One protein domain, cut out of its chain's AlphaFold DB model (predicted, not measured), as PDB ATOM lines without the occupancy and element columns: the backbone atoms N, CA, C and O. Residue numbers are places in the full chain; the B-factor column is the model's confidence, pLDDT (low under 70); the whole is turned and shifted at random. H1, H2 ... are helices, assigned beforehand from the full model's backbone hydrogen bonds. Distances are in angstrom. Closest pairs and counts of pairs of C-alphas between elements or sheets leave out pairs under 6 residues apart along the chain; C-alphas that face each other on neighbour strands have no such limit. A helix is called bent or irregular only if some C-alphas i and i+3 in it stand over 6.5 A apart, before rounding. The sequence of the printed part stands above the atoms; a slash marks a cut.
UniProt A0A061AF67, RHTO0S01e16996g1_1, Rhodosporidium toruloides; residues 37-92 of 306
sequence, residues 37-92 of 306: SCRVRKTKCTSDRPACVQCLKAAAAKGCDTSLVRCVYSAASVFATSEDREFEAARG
ATOM      1  N   SER A  37       5.754 -31.223  44.469       85.44
ATOM      2  CA  SER A  37       6.513 -30.000  44.169       85.44
ATOM      3  C   SER A  37       6.711 -29.076  45.369       85.44
ATOM      4  O   SER A  37       7.780 -28.487  45.516       85.44
ATOM      5  N   CYS A  38       5.701 -28.894  46.224       87.94
ATOM      6  CA  CYS A  38       5.849 -28.068  47.427       87.94
ATOM      7  C   CYS A  38       6.723 -28.764  48.474       87.94
ATOM      8  O   CYS A  38       7.473 -28.098  49.183       87.94
ATOM      9  N   ARG A  39       6.690 -30.100  48.535       83.44
ATOM     10  CA  ARG A  39       7.554 -30.900  49.411       83.44
ATOM     11  C   ARG A  39       9.023 -30.795  49.005       83.44
ATOM     12  O   ARG A  39       9.865 -30.524  49.858       83.44
ATOM     13  N   VAL A  40       9.320 -30.926  47.711       83.12
ATOM     14  CA  VAL A  40      10.676 -30.763  47.160       83.12
ATOM     15  C   VAL A  40      11.178 -29.334  47.375       83.12
ATOM     16  O   VAL A  40      12.294 -29.140  47.855       83.12
ATOM     17  N   ARG A  41      10.332 -28.329  47.110       83.81
ATOM     18  CA  ARG A  41      10.668 -26.905  47.298       83.81
ATOM     19  C   ARG A  41      10.615 -26.436  48.757       83.81
ATOM     20  O   ARG A  41      11.005 -25.309  49.035       83.81
ATOM     21  N   LYS A  42      10.151 -27.281  49.686       86.44
ATOM     22  CA  LYS A  42       9.919 -26.958  51.109       86.44
ATOM     23  C   LYS A  42       9.094 -25.679  51.307       86.44
ATOM     24  O   LYS A  42       9.351 -24.899  52.221       86.44
ATOM     25  N   THR A  43       8.098 -25.467  50.450       86.31
ATOM     26  CA  THR A  43       7.184 -24.322  50.520       86.31
ATOM     27  C   THR A  43       5.830 -24.727  51.094       86.31
ATOM     28  O   THR A  43       5.439 -25.898  51.075       86.31
ATOM     29  N   LYS A  44       5.088 -23.746  51.622       88.56
ATOM     30  CA  LYS A  44       3.731 -23.971  52.128       88.56
ATOM     31  C   LYS A  44       2.811 -24.371  50.970       88.56
ATOM     32  O   LYS A  44       2.688 -23.636  49.992       88.56
ATOM     33  N   CYS A  45       2.169 -25.530  51.093       89.06
ATOM     34  CA  CYS A  45       1.182 -26.024  50.136       89.06
ATOM     35  C   CYS A  45      -0.222 -25.645  50.611       89.06
ATOM     36  O   CYS A  45      -0.531 -25.847  51.782       89.06
ATOM     37  N   THR A  46      -1.058 -25.121  49.716       89.25
ATOM     38  CA  THR A  46      -2.470 -24.823  50.008       89.25
ATOM     39  C   THR A  46      -3.373 -26.052  49.896       89.25
ATOM     40  O   THR A  46      -4.507 -26.014  50.342       89.25
ATOM     41  N   SER A  47      -2.853 -27.172  49.374       84.38
ATOM     42  CA  SER A  47      -3.575 -28.444  49.191       84.38
ATOM     43  C   SER A  47      -4.826 -28.373  48.298       84.38
ATOM     44  O   SER A  47      -5.609 -29.320  48.271       84.38
ATOM     45  N   ASP A  48      -4.982 -27.296  47.520       85.81
ATOM     46  CA  ASP A  48      -6.110 -27.128  46.600       85.81
ATOM     47  C   ASP A  48      -6.067 -28.127  45.435       85.81
ATOM     48  O   ASP A  48      -5.007 -28.642  45.038       85.81
ATOM     49  N   ARG A  49      -7.255 -28.384  44.879       81.94
ATOM     50  CA  ARG A  49      -7.503 -29.295  43.759       81.94
ATOM     51  C   ARG A  49      -8.011 -28.522  42.547       81.94
ATOM     52  O   ARG A  49      -8.839 -27.639  42.734       81.94
ATOM     53  N   PRO A  50      -7.554 -28.850  41.323       82.69
ATOM     54  CA  PRO A  50      -6.621 -29.927  40.956       82.69
ATOM     55  C   PRO A  50      -5.129 -29.589  41.172       82.69
ATOM     56  O   PRO A  50      -4.281 -30.486  41.141       82.69
ATOM     57  N   ALA A  51      -4.794 -28.324  41.436       89.00
ATOM     58  CA  ALA A  51      -3.442 -27.878  41.757       89.00
ATOM     59  C   ALA A  51      -3.434 -26.793  42.840       89.00
ATOM     60  O   ALA A  51      -4.334 -25.966  42.919       89.00
ATOM     61  N   CYS A  52      -2.375 -26.767  43.651       90.50
ATOM     62  CA  CYS A  52      -2.172 -25.734  44.657       90.50
ATOM     63  C   CYS A  52      -1.713 -24.412  44.021       90.50
ATOM     64  O   CYS A  52      -1.043 -24.402  42.981       90.50
ATOM     65  N   VAL A  53      -1.963 -23.294  44.709       91.75
ATOM     66  CA  VAL A  53      -1.616 -21.936  44.242       91.75
ATOM     67  C   VAL A  53      -0.140 -21.813  43.842       91.75
ATOM     68  O   VAL A  53       0.197 -21.118  42.888       91.75
ATOM     69  N   GLN A  54       0.763 -22.512  44.532       90.25
ATOM     70  CA  GLN A  54       2.198 -22.482  44.228       90.25
ATOM     71  C   GLN A  54       2.570 -23.242  42.947       90.25
ATOM     72  O   GLN A  54       3.538 -22.874  42.284       90.25
ATOM     73  N   CYS A  55       1.853 -24.314  42.590       88.81
ATOM     74  CA  CYS A  55       2.058 -24.969  41.294       88.81
ATOM     75  C   CYS A  55       1.404 -24.169  40.163       88.81
ATOM     76  O   CYS A  55       2.032 -24.037  39.121       88.81
ATOM     77  N   LEU A  56       0.247 -23.540  40.396       90.56
ATOM     78  CA  LEU A  56      -0.387 -22.648  39.416       90.56
ATOM     79  C   LEU A  56       0.470 -21.415  39.101       90.56
ATOM     80  O   LEU A  56       0.720 -21.121  37.938       90.56
ATOM     81  N   LYS A  57       1.003 -20.737  40.126       90.38
ATOM     82  CA  LYS A  57       1.929 -19.604  39.939       90.38
ATOM     83  C   LYS A  57       3.189 -20.008  39.186       90.38
ATOM     84  O   LYS A  57       3.669 -19.266  38.338       90.38
ATOM     85  N   ALA A  58       3.727 -21.184  39.504       87.31
ATOM     86  CA  ALA A  58       4.909 -21.685  38.826       87.31
ATOM     87  C   ALA A  58       4.612 -22.018  37.353       87.31
ATOM     88  O   ALA A  58       5.456 -21.725  36.515       87.31
ATOM     89  N   ALA A  59       3.431 -22.565  37.047       87.75
ATOM     90  CA  ALA A  59       2.959 -22.827  35.686       87.75
ATOM     91  C   ALA A  59       2.787 -21.556  34.863       87.75
ATOM     92  O   ALA A  59       3.378 -21.459  33.791       87.75
ATOM     93  N   ALA A  60       2.105 -20.554  35.417       87.19
ATOM     94  CA  ALA A  60       1.966 -19.249  34.780       87.19
ATOM     95  C   ALA A  60       3.336 -18.614  34.481       87.19
ATOM     96  O   ALA A  60       3.556 -18.101  33.390       87.19
ATOM     97  N   ALA A  61       4.293 -18.725  35.409       86.44
ATOM     98  CA  ALA A  61       5.650 -18.216  35.207       86.44
ATOM     99  C   ALA A  61       6.438 -18.950  34.105       86.44
ATOM    100  O   ALA A  61       7.396 -18.388  33.583       86.44
ATOM    101  N   LYS A  62       6.064 -20.187  33.752       85.25
ATOM    102  CA  LYS A  62       6.654 -20.923  32.620       85.25
ATOM    103  C   LYS A  62       5.816 -20.845  31.340       85.25
ATOM    104  O   LYS A  62       6.147 -21.529  30.381       85.25
ATOM    105  N   GLY A  63       4.736 -20.060  31.328       83.06
ATOM    106  CA  GLY A  63       3.830 -19.973  30.181       83.06
ATOM    107  C   GLY A  63       3.018 -21.246  29.929       83.06
ATOM    108  O   GLY A  63       2.557 -21.456  28.815       83.06
ATOM    109  N   CYS A  64       2.854 -22.115  30.931       83.69
ATOM    110  CA  CYS A  64       1.994 -23.291  30.807       83.69
ATOM    111  C   CYS A  64       0.546 -22.933  31.155       83.69
ATOM    112  O   CYS A  64       0.302 -22.194  32.115       83.69
ATOM    113  N   ASP A  65      -0.405 -23.531  30.437       84.00
ATOM    114  CA  ASP A  65      -1.830 -23.356  30.701       84.00
ATOM    115  C   ASP A  65      -2.187 -23.808  32.114       84.00
ATOM    116  O   ASP A  65      -2.048 -24.974  32.496       84.00
ATOM    117  N   THR A  66      -2.687 -22.865  32.912       83.81
ATOM    118  CA  THR A  66      -3.046 -23.093  34.317       83.81
ATOM    119  C   THR A  66      -4.196 -24.091  34.475       83.81
ATOM    120  O   THR A  66      -4.298 -24.729  35.523       83.81
ATOM    121  N   SER A  67      -5.010 -24.280  33.432       83.31
ATOM    122  CA  SER A  67      -6.108 -25.253  33.366       83.31
ATOM    123  C   SER A  67      -5.631 -26.710  33.327       83.31
ATOM    124  O   SER A  67      -6.349 -27.599  33.785       83.31
ATOM    125  N   LEU A  68      -4.415 -26.966  32.833       83.81
ATOM    126  CA  LEU A  68      -3.855 -28.316  32.679       83.81
ATOM    127  C   LEU A  68      -2.968 -28.742  33.856       83.81
ATOM    128  O   LEU A  68      -2.498 -29.883  33.922       83.81
ATOM    129  N   VAL A  69      -2.730 -27.839  34.808       86.75
ATOM    130  CA  VAL A  69      -1.847 -28.099  35.943       86.75
ATOM    131  C   VAL A  69      -2.540 -29.024  36.938       86.75
ATOM    132  O   VAL A  69      -3.584 -28.698  37.503       86.75
ATOM    133  N   ARG A  70      -1.910 -30.165  37.226       87.44
ATOM    134  CA  ARG A  70      -2.329 -31.094  38.284       87.44
ATOM    135  C   ARG A  70      -1.199 -31.344  39.271       87.44
ATOM    136  O   ARG A  70      -0.086 -31.731  38.907       87.44
ATOM    137  N   CYS A  71      -1.476 -31.130  40.553       86.50
ATOM    138  CA  CYS A  71      -0.543 -31.477  41.618       86.50
ATOM    139  C   CYS A  71      -0.543 -32.987  41.865       86.50
ATOM    140  O   CYS A  71      -1.596 -33.573  42.090       86.50
ATOM    141  N   VAL A  72       0.642 -33.597  41.919       86.62
ATOM    142  CA  VAL A  72       0.793 -34.964  42.433       86.62
ATOM    143  C   VAL A  72       0.840 -34.897  43.957       86.62
ATOM    144  O   VAL A  72       1.733 -34.258  44.530       86.62
ATOM    145  N   TYR A  73      -0.113 -35.544  44.618       82.69
ATOM    146  CA  TYR A  73      -0.104 -35.761  46.063       82.69
ATOM    147  C   TYR A  73       0.213 -37.225  46.350       82.69
ATOM    148  O   TYR A  73      -0.136 -38.099  45.569       82.69
ATOM    149  N   SER A  74       0.892 -37.485  47.469       79.19
ATOM    150  CA  SER A  74       1.243 -38.851  47.863       79.19
ATOM    151  C   SER A  74      -0.017 -39.652  48.207       79.19
ATOM    152  O   SER A  74      -0.732 -39.286  49.135       79.19
ATOM    153  N   ALA A  75      -0.231 -40.788  47.553       75.25
ATOM    154  CA  ALA A  75      -1.265 -41.792  47.781       75.25
ATOM    155  C   ALA A  75      -1.225 -42.377  49.201       75.25
ATOM    156  O   ALA A  75      -2.226 -42.901  49.701       75.25
ATOM    157  N   ALA A  76      -0.062 -42.277  49.854       70.62
ATOM    158  CA  ALA A  76       0.136 -42.625  51.254       70.62
ATOM    159  C   ALA A  76      -0.352 -41.531  52.221       70.62
ATOM    160  O   ALA A  76      -0.371 -41.758  53.428       70.62
ATOM    161  N   SER A  77      -0.746 -40.354  51.734       73.06
ATOM    162  CA  SER A  77      -1.314 -39.313  52.582       73.06
ATOM    163  C   SER A  77      -2.667 -39.743  53.143       73.06
ATOM    164  O   SER A  77      -3.492 -40.340  52.451       73.06
ATOM    165  N   VAL A  78      -2.935 -39.384  54.400       72.56
ATOM    166  CA  VAL A  78      -4.276 -39.502  55.001       72.56
ATOM    167  C   VAL A  78      -5.306 -38.645  54.247       72.56
ATOM    168  O   VAL A  78      -6.491 -38.954  54.286       72.56
ATOM    169  N   PHE A  79      -4.855 -37.613  53.530       71.88
ATOM    170  CA  PHE A  79      -5.696 -36.698  52.753       71.88
ATOM    171  C   PHE A  79      -5.771 -37.052  51.258       71.88
ATOM    172  O   PHE A  79      -6.320 -36.271  50.484       71.88
ATOM    173  N   ALA A  80      -5.203 -38.189  50.837       74.94
ATOM    174  CA  ALA A  80      -5.242 -38.617  49.441       74.94
ATOM    175  C   ALA A  80      -6.653 -39.073  49.038       74.94
ATOM    176  O   ALA A  80      -7.238 -39.944  49.695       74.94
ATOM    177  N   THR A  81      -7.171 -38.519  47.943       80.81
ATOM    178  CA  THR A  81      -8.409 -38.973  47.293       80.81
ATOM    179  C   THR A  81      -8.144 -40.224  46.442       80.81
ATOM    180  O   THR A  81      -6.993 -40.613  46.242       80.81
ATOM    181  N   SER A  82      -9.185 -40.908  45.952       80.25
ATOM    182  CA  SER A  82      -9.017 -42.020  44.995       80.25
ATOM    183  C   SER A  82      -8.305 -41.560  43.721       80.25
ATOM    184  O   SER A  82      -7.352 -42.202  43.289       80.25
ATOM    185  N   GLU A  83      -8.689 -40.386  43.215       81.56
ATOM    186  CA  GLU A  83      -8.093 -39.746  42.039       81.56
ATOM    187  C   GLU A  83      -6.583 -39.513  42.198       81.56
ATOM    188  O   GLU A  83      -5.828 -39.671  41.242       81.56
ATOM    189  N   ASP A  84      -6.105 -39.193  43.407       76.94
ATOM    190  CA  ASP A  84      -4.666 -39.070  43.676       76.94
ATOM    191  C   ASP A  84      -3.912 -40.371  43.518       76.94
ATOM    192  O   ASP A  84      -2.782 -40.381  43.034       76.94
ATOM    193  N   ARG A  85      -4.512 -41.462  43.998       78.12
ATOM    194  CA  ARG A  85      -3.863 -42.770  43.985       78.12
ATOM    195  C   ARG A  85      -3.717 -43.263  42.560       78.12
ATOM    196  O   ARG A  85      -2.653 -43.756  42.203       78.12
ATOM    197  N   GLU A  86      -4.762 -43.085  41.763       82.75
ATOM    198  CA  GLU A  86      -4.768 -43.402  40.337       82.75
ATOM    199  C   GLU A  86      -3.782 -42.517  39.575       82.75
ATOM    200  O   GLU A  86      -2.973 -43.019  38.795       82.75
ATOM    201  N   PHE A  87      -3.774 -41.210  39.855       79.56
ATOM    202  CA  PHE A  87      -2.871 -40.276  39.191       79.56
ATOM    203  C   PHE A  87      -1.400 -40.527  39.544       79.56
ATOM    204  O   PHE A  87      -0.551 -40.508  38.656       79.56
ATOM    205  N   GLU A  88      -1.072 -40.799  40.811       80.19
ATOM    206  CA  GLU A  88       0.292 -41.164  41.211       80.19
ATOM    207  C   GLU A  88       0.721 -42.509  40.607       80.19
ATOM    208  O   GLU A  88       1.860 -42.634  40.147       80.19
ATOM    209  N   ALA A  89      -0.179 -43.499  40.575       80.19
ATOM    210  CA  ALA A  89       0.088 -44.798  39.962       80.19
ATOM    211  C   ALA A  89       0.374 -44.663  38.459       80.19
ATOM    212  O   ALA A  89       1.345 -45.238  37.973       80.19
ATOM    213  N   ALA A  90      -0.399 -43.837  37.747       80.38
ATOM    214  CA  ALA A  90      -0.188 -43.553  36.327       80.38
ATOM    215  C   ALA A  90       1.112 -42.774  36.048       80.38
ATOM    216  O   ALA A  90       1.662 -42.849  34.954       80.38
ATOM    217  N   ARG A  91       1.609 -42.005  37.027       74.12
ATOM    218  CA  ARG A  91       2.740 -41.071  36.870       74.12
ATOM    219  C   ARG A  91       4.091 -41.605  37.338       74.12
ATOM    220  O   ARG A  91       5.088 -40.909  37.166       74.12
ATOM    221  N   GLY A  92       4.145 -42.800  37.921       61.53
ATOM    222  CA  GLY A  92       5.410 -43.416  38.332       61.53
ATOM    223  C   GLY A  92       5.858 -43.106  39.766       61.53
ATOM    224  O   GLY A  92       7.054 -43.045  40.036       61.53
TER     225      GLY A  92
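What this domain is: This is residues 37 to 92 of the 306 residues of the protein "RHTO0S01e16996g1_1" of Rhodosporidium toruloides (UniProt A0A061AF67). Three short helices are strung along a winding chain of loops, with H2 towards one end of the longest axis and H3 at the other. The unnamed stretch of residues 62 to 81 runs between these two and passes through the middle of the domain, while H1 sits off to one side, nearer to H2 than to H3. The printed part has 56 residues, with three named helices in the order H1, H2, H3 along it and no named strand. The class is all helix, though under half of the residues, 24 of 56, are in named elements. The whole is compact, with a radius of gyration of the C-alphas of 11.3 A, and its C-alphas span 29 by 22 by 18 A.

How they stand to each other: H1, residues 37 to 41, and H2, residues 53 to 61, only just touch, with 3 pairs of C-alphas within 8 A. Their closest C-alphas are those of Ser 37 and Cys 55, 7.3 A apart, and their centres are 12.6 A apart. H3, residues 82 to 91, touches no helix: it is apart from H1 and apart from H2. In the backbones of H1, H2 and H3 every O i to N i+4 pair is within hydrogen-bond range.

Where its parts are: The printed part begins with H1, Ser 37 to Arg 41, whose first C-alpha is at (6.513, -30.000, 44.169); from first to last C-alpha it measures 6.1 A. H2 runs from Val 53, with its C-alpha at (-1.616, -21.936, 44.242), to Ala 61, a length of 12.2 A. Residues 66 to 68 are helix too, a run of three that bears no name. H3, the longest helix with 10 residues, runs 14.3 A from Ser 82 to Arg 91, where C-alpha 91 is at (2.740, -41.071, 36.870). No helix is bent or irregular.

The domain as a whole: The two C-alphas farthest apart are those of Gly 63 and Val 78, at 32.6 A, and both residues belong to the stretch between H2 and H3. The link from H1 to H2 is long, with 11 residues, and so is the link from H2 to H3, with 20 residues. The C-alphas of residues 62 to 81 lie 1 to 17 A from the mean of all C-alphas at (-0.091, -31.036, 42.675). The C-alphas of Ser 37 and Gly 92, the first and last printed residues, are 14.7 A apart. The printed part has no cut. The mean pLDDT of the printed part is 83.0, and residue 92 is the one printed residue under 70.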